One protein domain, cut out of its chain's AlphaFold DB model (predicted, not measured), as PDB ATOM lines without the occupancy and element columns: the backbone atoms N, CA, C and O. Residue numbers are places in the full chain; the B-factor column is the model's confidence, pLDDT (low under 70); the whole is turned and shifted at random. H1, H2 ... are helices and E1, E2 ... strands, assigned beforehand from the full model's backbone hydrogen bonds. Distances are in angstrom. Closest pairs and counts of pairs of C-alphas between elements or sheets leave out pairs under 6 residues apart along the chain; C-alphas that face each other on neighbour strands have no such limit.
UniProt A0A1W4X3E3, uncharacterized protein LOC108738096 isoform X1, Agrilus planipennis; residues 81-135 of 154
ATOM      1  N   ASP A  81      -3.891  13.583  -0.186       51.84
ATOM      2  CA  ASP A  81      -4.061  13.401  -1.632       51.84
ATOM      3  C   ASP A  81      -3.584  14.504  -2.603       51.84
ATOM      4  O   ASP A  81      -4.064  14.584  -3.732       51.84
ATOM      5  N   GLU A  82      -2.576  15.309  -2.254       58.00
ATOM      6  CA  GLU A  82      -1.859  16.120  -3.255       58.00
ATOM      7  C   GLU A  82      -0.466  15.558  -3.552       58.00
ATOM      8  O   GLU A  82       0.567  16.038  -3.086       58.00
ATOM      9  N   LYS A  83      -0.431  14.532  -4.408       71.94
ATOM     10  CA  LYS A  83       0.802  14.057  -5.043       71.94
ATOM     11  C   LYS A  83       1.469  15.229  -5.783       71.94
ATOM     12  O   LYS A  83       0.924  15.754  -6.757       71.94
ATOM     13  N   GLY A  84       2.646  15.654  -5.333       78.31
ATOM     14  CA  GLY A  84       3.337  16.823  -5.880       78.31
ATOM     15  C   GLY A  84       4.833  16.857  -5.574       78.31
ATOM     16  O   GLY A  84       5.356  16.048  -4.814       78.31
ATOM     17  N   PHE A  85       5.530  17.802  -6.202       81.94
ATOM     18  CA  PHE A  85       6.958  18.045  -6.042       81.94
ATOM     19  C   PHE A  85       7.175  19.298  -5.206       81.94
ATOM     20  O   PHE A  85       6.769  20.393  -5.591       81.94
ATOM     21  N   GLN A  86       7.858  19.149  -4.079       85.06
ATOM     22  CA  GLN A  86       8.265  20.283  -3.267       85.06
ATOM     23  C   GLN A  86       9.479  20.971  -3.897       85.06
ATOM     24  O   GLN A  86      10.479  20.339  -4.235       85.06
ATOM     25  N   THR A  87       9.393  22.285  -4.056       82.06
ATOM     26  CA  THR A  87      10.461  23.136  -4.582       82.06
ATOM     27  C   THR A  87      10.665  24.320  -3.645       82.06
ATOM     28  O   THR A  87       9.723  24.751  -2.987       82.06
ATOM     29  N   THR A  88      11.882  24.853  -3.574       85.50
ATOM     30  CA  THR A  88      12.198  25.994  -2.706       85.50
ATOM     31  C   THR A  88      12.831  27.095  -3.539       85.50
ATOM     32  O   THR A  88      13.774  26.847  -4.294       85.50
ATOM     33  N   GLU A  89      12.327  28.320  -3.417       83.38
ATOM     34  CA  GLU A  89      12.941  29.472  -4.071       83.38
ATOM     35  C   GLU A  89      14.227  29.880  -3.341       83.38
ATOM     36  O   GLU A  89      14.226  30.144  -2.144       83.38
ATOM     37  N   VAL A  90      15.331  30.004  -4.081       79.81
ATOM     38  CA  VAL A  90      16.672  30.253  -3.517       79.81
ATOM     39  C   VAL A  90      16.804  31.621  -2.830       79.81
ATOM     40  O   VAL A  90      17.620  31.781  -1.930       79.81
ATOM     41  N   THR A  91      16.057  32.637  -3.271       82.06
ATOM     42  CA  THR A  91      16.205  34.013  -2.752       82.06
ATOM     43  C   THR A  91      15.309  34.296  -1.548       82.06
ATOM     44  O   THR A  91      15.724  35.012  -0.641       82.06
ATOM     45  N   SER A  92      14.098  33.741  -1.526       86.81
ATOM     46  CA  SER A  92      13.108  33.976  -0.468       86.81
ATOM     47  C   SER A  92      12.995  32.816   0.530       86.81
ATOM     48  O   SER A  92      12.356  32.976   1.567       86.81
ATOM     49  N   ASN A  93      13.591  31.656   0.220       84.69
ATOM     50  CA  ASN A  93      13.413  30.381   0.922       84.69
ATOM     51  C   ASN A  93      11.948  29.931   1.056       84.69
ATOM     52  O   ASN A  93      11.630  29.096   1.901       84.69
ATOM     53  N   GLN A  94      11.045  30.457   0.225       86.38
ATOM     54  CA  GLN A  94       9.655  30.018   0.208       86.38
ATOM     55  C   GLN A  94       9.540  28.630  -0.421       86.38
ATOM     56  O   GLN A  94      10.190  28.332  -1.427       86.38
ATOM     57  N   ILE A  95       8.706  27.788   0.190       86.31
ATOM     58  CA  ILE A  95       8.424  26.427  -0.259       86.31
ATOM     59  C   ILE A  95       7.172  26.453  -1.137       86.31
ATOM     60  O   ILE A  95       6.126  26.953  -0.728       86.31
ATOM     61  N   PHE A  96       7.276  25.873  -2.328       84.00
ATOM     62  CA  PHE A  96       6.199  25.737  -3.298       84.00
ATOM     63  C   PHE A  96       5.965  24.261  -3.604       84.00
ATOM     64  O   PHE A  96       6.902  23.538  -3.946       84.00
ATOM     65  N   ILE A  97       4.708  23.830  -3.530       86.69
ATOM     66  CA  ILE A  97       4.295  22.489  -3.948       86.69
ATOM     67  C   ILE A  97       3.797  22.575  -5.389       86.69
ATOM     68  O   ILE A  97       2.816  23.249  -5.700       86.69
ATOM     69  N   VAL A  98       4.506  21.899  -6.284       83.69
ATOM     70  CA  VAL A  98       4.160  21.773  -7.696       83.69
ATOM     71  C   VAL A  98       3.334  20.504  -7.863       83.69
ATOM     72  O   VAL A  98       3.854  19.405  -7.685       83.69
ATOM     73  N   LYS A  99       2.053  20.629  -8.212       86.06
ATOM     74  CA  LYS A  99       1.162  19.468  -8.363       86.06
ATOM     75  C   LYS A  99       1.641  18.524  -9.469       86.06
ATOM     76  O   LYS A  99       2.084  18.977 -10.525       86.06
ATOM     77  N   ASP A 100       1.484  17.217  -9.266       84.12
ATOM     78  CA  ASP A 100       1.864  16.180 -10.242       84.12
ATOM     79  C   ASP A 100       1.094  16.304 -11.573       84.12
ATOM     80  O   ASP A 100       1.591  15.926 -12.636       84.12
ATOM     81  N   GLU A 101      -0.090  16.918 -11.543       84.75
ATOM     82  CA  GLU A 101      -0.883  17.255 -12.732       84.75
ATOM     83  C   GLU A 101      -0.144  18.178 -13.709       84.75
ATOM     84  O   GLU A 101      -0.364  18.083 -14.917       84.75
ATOM     85  N   MET A 102       0.793  19.010 -13.227       83.38
ATOM     86  CA  MET A 102       1.594  19.897 -14.080       83.38
ATOM     87  C   MET A 102       2.490  19.143 -15.068       83.38
ATOM     88  O   MET A 102       2.947  19.725 -16.052       83.38
ATOM     89  N   LEU A 103       2.730  17.848 -14.840       85.38
ATOM     90  CA  LEU A 103       3.446  16.994 -15.785       85.38
ATOM     91  C   LEU A 103       2.590  16.587 -16.992       85.38
ATOM     92  O   LEU A 103       3.111  16.007 -17.945       85.38
ATOM     93  N   THR A 104       1.285  16.860 -16.972       89.19
ATOM     94  CA  THR A 104       0.372  16.516 -18.061       89.19
ATOM     95  C   THR A 104       0.196  17.705 -18.994       89.19
ATOM     96  O   THR A 104      -0.290  18.763 -18.605       89.19
ATOM     97  N   TYR A 105       0.550  17.528 -20.264       85.81
ATOM     98  CA  TYR A 105       0.358  18.539 -21.297       85.81
ATOM     99  C   TYR A 105      -0.331  17.927 -22.517       85.81
ATOM    100  O   TYR A 105       0.151  16.953 -23.095       85.81
ATOM    101  N   ARG A 106      -1.477  18.506 -22.911       90.75
ATOM    102  CA  ARG A 106      -2.318  18.038 -24.036       90.75
ATOM    103  C   ARG A 106      -2.680  16.545 -23.952       90.75
ATOM    104  O   ARG A 106      -2.613  15.830 -24.947       90.75
ATOM    105  N   GLY A 107      -3.013  16.067 -22.754       90.56
ATOM    106  CA  GLY A 107      -3.382  14.665 -22.514       90.56
ATOM    107  C   GLY A 107      -2.208  13.681 -22.510       90.56
ATOM    108  O   GLY A 107      -2.419  12.493 -22.306       90.56
ATOM    109  N   THR A 108      -0.972  14.149 -22.704       89.06
ATOM    110  CA  THR A 108       0.235  13.327 -22.545       89.06
ATOM    111  C   THR A 108       0.897  13.649 -21.216       89.06
ATOM    112  O   THR A 108       1.133  14.817 -20.906       89.06
ATOM    113  N   ARG A 109       1.213  12.616 -20.435       88.94
ATOM    114  CA  ARG A 109       1.949  12.746 -19.180       88.94
ATOM    115  C   ARG A 109       3.447  12.592 -19.438       88.94
ATOM    116  O   ARG A 109       3.873  11.574 -19.973       88.94
ATOM    117  N   TYR A 110       4.227  13.595 -19.055       85.69
ATOM    118  CA  TYR A 110       5.677  13.628 -19.249       85.69
ATOM    119  C   TYR A 110       6.407  13.209 -17.974       85.69
ATOM    120  O   TYR A 110       5.945  13.479 -16.866       85.69
ATOM    121  N   SER A 111       7.566  12.561 -18.109       86.00
ATOM    122  CA  SER A 111       8.428  12.320 -16.953       86.00
ATOM    123  C   SER A 111       9.194  13.593 -16.581       86.00
ATOM    124  O   SER A 111       9.451  14.458 -17.423       86.00
ATOM    125  N   LEU A 112       9.638  13.691 -15.325       82.75
ATOM    126  CA  LEU A 112      10.523  14.780 -14.902       82.75
ATOM    127  C   LEU A 112      11.801  14.852 -15.748       82.75
ATOM    128  O   LEU A 112      12.300  15.944 -16.011       82.75
ATOM    129  N   ASN A 113      12.326  13.707 -16.196       81.50
ATOM    130  CA  ASN A 113      13.540  13.670 -17.003       81.50
ATOM    131  C   ASN A 113      13.317  14.318 -18.381       81.50
ATOM    132  O   ASN A 113      14.146  15.111 -18.831       81.50
ATOM    133  N   ASP A 114      12.163  14.069 -19.006       84.19
ATOM    134  CA  ASP A 114      11.797  14.670 -20.296       84.19
ATOM    135  C   ASP A 114      11.711  16.197 -20.194       84.19
ATOM    136  O   ASP A 114      12.260  16.934 -21.023       84.19
ATOM    137  N   ILE A 115      11.069  16.677 -19.127       83.31
ATOM    138  CA  ILE A 115      10.924  18.106 -18.843       83.31
ATOM    139  C   ILE A 115      12.290  18.729 -18.542       83.31
ATOM    140  O   ILE A 115      12.641  19.758 -19.122       83.31
ATOM    141  N   ALA A 116      13.108  18.083 -17.709       79.38
ATOM    142  CA  ALA A 116      14.436  18.568 -17.346       79.38
ATOM    143  C   ALA A 116      15.367  18.681 -18.562       79.38
ATOM    144  O   ALA A 116      16.142  19.638 -18.663       79.38
ATOM    145  N   ILE A 117      15.307  17.739 -19.510       76.12
ATOM    146  CA  ILE A 117      16.059  17.816 -20.773       76.12
ATOM    147  C   ILE A 117      15.622  19.045 -21.574       76.12
ATOM    148  O   ILE A 117      16.470  19.788 -22.087       76.12
ATOM    149  N   ARG A 118      14.310  19.296 -21.654       77.81
ATOM    150  CA  ARG A 118      13.779  20.446 -22.388       77.81
ATOM    151  C   ARG A 118      14.174  21.768 -21.738       77.81
ATOM    152  O   ARG A 118      14.690  22.644 -22.428       77.81
ATOM    153  N   TRP A 119      14.043  21.876 -20.420       79.75
ATOM    154  CA  TRP A 119      14.461  23.057 -19.669       79.75
ATOM    155  C   TRP A 119      15.956  23.316 -19.809       79.75
ATOM    156  O   TRP A 119      16.343  24.439 -20.115       79.75
ATOM    157  N   LYS A 120      16.807  22.286 -19.706       76.06
ATOM    158  CA  LYS A 120      18.254  22.424 -19.954       76.06
ATOM    159  C   LYS A 120      18.542  23.010 -21.343       76.06
ATOM    160  O   LYS A 120      19.400  23.889 -21.474       76.06
ATOM    161  N   LYS A 121      17.809  22.578 -22.376       72.88
ATOM    162  CA  LYS A 121      17.925  23.120 -23.740       72.88
ATOM    163  C   LYS A 121      17.483  24.584 -23.821       72.88
ATOM    164  O   LYS A 121      18.186  25.392 -24.434       72.88
ATOM    165  N   ASP A 122      16.365  24.936 -23.199       72.44
ATOM    166  CA  ASP A 122      15.821  26.297 -23.237       72.44
ATOM    167  C   ASP A 122      16.700  27.275 -22.443       72.44
ATOM    168  O   ASP A 122      17.025  28.350 -22.949       72.44
ATOM    169  N   CYS A 123      17.226  26.860 -21.286       71.38
ATOM    170  CA  CYS A 123      18.204  27.616 -20.501       71.38
ATOM    171  C   CYS A 123      19.473  27.900 -21.312       71.38
ATOM    172  O   CYS A 123      19.934  29.038 -21.393       71.38
ATOM    173  N   ARG A 124      20.038  26.872 -21.959       69.75
ATOM    174  CA  ARG A 124      21.231  27.003 -22.810       69.75
ATOM    175  C   ARG A 124      20.969  27.924 -24.000       69.75
ATOM    176  O   ARG A 124      21.797  28.777 -24.307       69.75
ATOM    177  N   THR A 125      19.799  27.802 -24.622       71.81
ATOM    178  CA  THR A 125      19.377  28.673 -25.726       71.81
ATOM    179  C   THR A 125      19.227  30.119 -25.264       71.81
ATOM    180  O   THR A 125      19.705  31.030 -25.938       71.81
ATOM    181  N   TRP A 126      18.620  30.350 -24.101       74.62
ATOM    182  CA  TRP A 126      18.467  31.676 -23.512       74.62
ATOM    183  C   TRP A 126      19.815  32.293 -23.123       74.62
ATOM    184  O   TRP A 126      20.086  33.451 -23.446       74.62
ATOM    185  N   LEU A 127      20.722  31.517 -22.526       65.00
ATOM    186  CA  LEU A 127      22.096  31.939 -22.233       65.00
ATOM    187  C   LEU A 127      22.870  32.307 -23.504       65.00
ATOM    188  O   LEU A 127      23.645  33.261 -23.508       65.00
ATOM    189  N   TRP A 128      22.665  31.578 -24.598       70.06
ATOM    190  CA  TRP A 128      23.309  31.876 -25.874       70.06
ATOM    191  C   TRP A 128      22.706  33.095 -26.573       70.06
ATOM    192  O   TRP A 128      23.450  33.962 -27.033       70.06
ATOM    193  N   LYS A 129      21.377  33.232 -26.587       66.81
ATOM    194  CA  LYS A 129      20.687  34.388 -27.182       66.81
ATOM    195  C   LYS A 129      20.920  35.678 -26.389       66.81
ATOM    196  O   LYS A 129      21.186  36.721 -26.981       66.81
ATOM    197  N   SER A 130      20.931  35.611 -25.058       64.31
ATOM    198  CA  SER A 130      21.205  36.770 -24.190       64.31
ATOM    199  C   SER A 130      22.655  37.270 -24.275       64.31
ATOM    200  O   SER A 130      22.927  38.437 -23.976       64.31
ATOM    201  N   LYS A 131      23.598  36.423 -24.714       60.25
ATOM    202  CA  LYS A 131      24.990  36.816 -24.996       60.25
ATOM    203  C   LYS A 131      25.173  37.428 -26.388       60.25
ATOM    204  O   LYS A 131      26.064  38.259 -26.555       60.25
ATOM    205  N   LEU A 132      24.332  37.081 -27.363       57.31
ATOM    206  CA  LEU A 132      24.382  37.663 -28.712       57.31
ATOM    207  C   LEU A 132      23.925  39.132 -28.729       57.31
ATOM    208  O   LEU A 132      24.580  39.954 -29.362       57.31
ATOM    209  N   GLY A 133      22.905  39.496 -27.943       54.12
ATOM    210  CA  GLY A 133      22.461  40.893 -27.786       54.12
ATOM    211  C   GLY A 133      23.403  41.785 -26.963       54.12
ATOM    212  O   GLY A 133      23.255  43.003 -26.948       54.12
ATOM    213  N   ARG A 134      24.402  41.197 -26.288       54.69
ATOM    214  CA  ARG A 134      25.455  41.913 -25.547       54.69
ATOM    215  C   ARG A 134      26.788  41.963 -26.288       54.69
ATOM    216  O   ARG A 134      27.810  42.292 -25.686       54.69
ATOM    217  N   ARG A 135      26.811  41.709 -27.602       53.59
ATOM    218  CA  ARG A 135      27.963  42.090 -28.428       53.59
ATOM    219  C   ARG A 135      27.976  43.603 -28.629       53.59
ATOM    220  O   ARG A 135      27.698  44.122 -29.697       53.59
TER     221      ARG A 135
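Overview. This is residues 81 to 135 of the 154 residues of the protein "uncharacterized protein LOC108738096 isoform X1" of Agrilus planipennis (UniProt A0A1W4X3E3). A two-stranded hairpin, E1 and E2, and one long helix, H2, spread from a corner as the two arms of an open V, with the short helix H1 and the turn of residues 104 to 111 at that corner. The two arms have no contact with each other: the hairpin's tip, residues 89 to 94, and residues 116 to 135, of which 116 to 132 belong to H2, stick out freely. The printed part has 55 residues, with two named strands and two named helices in the order E1, E2, H1, H2; the sheet, in the order E1 - E2, is antiparallel, and the class is mixed, helices and strands. The whole is only just loose, close to extended, with a radius of gyration of the C-alphas of 15.1 A, and its flat outline spans 51 by 32 by 16 A.

Along the chain. Find C-alpha 84 at (3.337, 16.823, -5.880); from there strand E1, residues 84 to 88, runs 13.1 A to C-alpha 88. Strand E2, residues 95 to 99, runs 12.9 A from its first to its last C-alpha. Helix H1, residues 100 to 103, follows at once and measures 5.8 A. Next look for C-alpha 112 at (10.523, 14.780, -14.902), where helix H2, residues 112 to 132, begins; it runs 30.1 A to C-alpha 132 at (24.382, 37.663, -28.712).

Arrangement. Begin at the hairpin of E1 and E2, antiparallel neighbours whose directions stand at 154 degrees. C-alphas 86 and 97 face each other at 4.6 A; N 85 and O 98 are within hydrogen-bond range at 2.8 A, and so are N 96 and O 87 at 2.8 A. At the hairpin's open end, the closest C-alphas of E1 and H1 are those of Gly 84 and Asp 100, 4.6 A apart. Beyond H1, residues 104 to 105 make a short antiparallel pairing with residues 108 to 109. H1 and H2 are close but not clearly touching: their closest C-alphas, those of Leu 103 and Leu 112, are 7.5 A apart. H2 is apart from both E1 and E2. In H2 every O i to N i+4 pair is within hydrogen-bond range; H1 is too short for such a pair, and its one O i to N i+3 pair is within range.

Size, cuts and confidence. The C-alphas of Asp 81 and Arg 135, the first and last printed, are the two farthest apart, at 50.7 A. The printed part has no cut. The link from E2 to H1 is tight, those from E1 to E2 and from H1 to H2 are short, and no link is long. The mean pLDDT of the printed part is 77.6; look for values under 70 at residues 81 to 82, 124, 127 and 129 to 135.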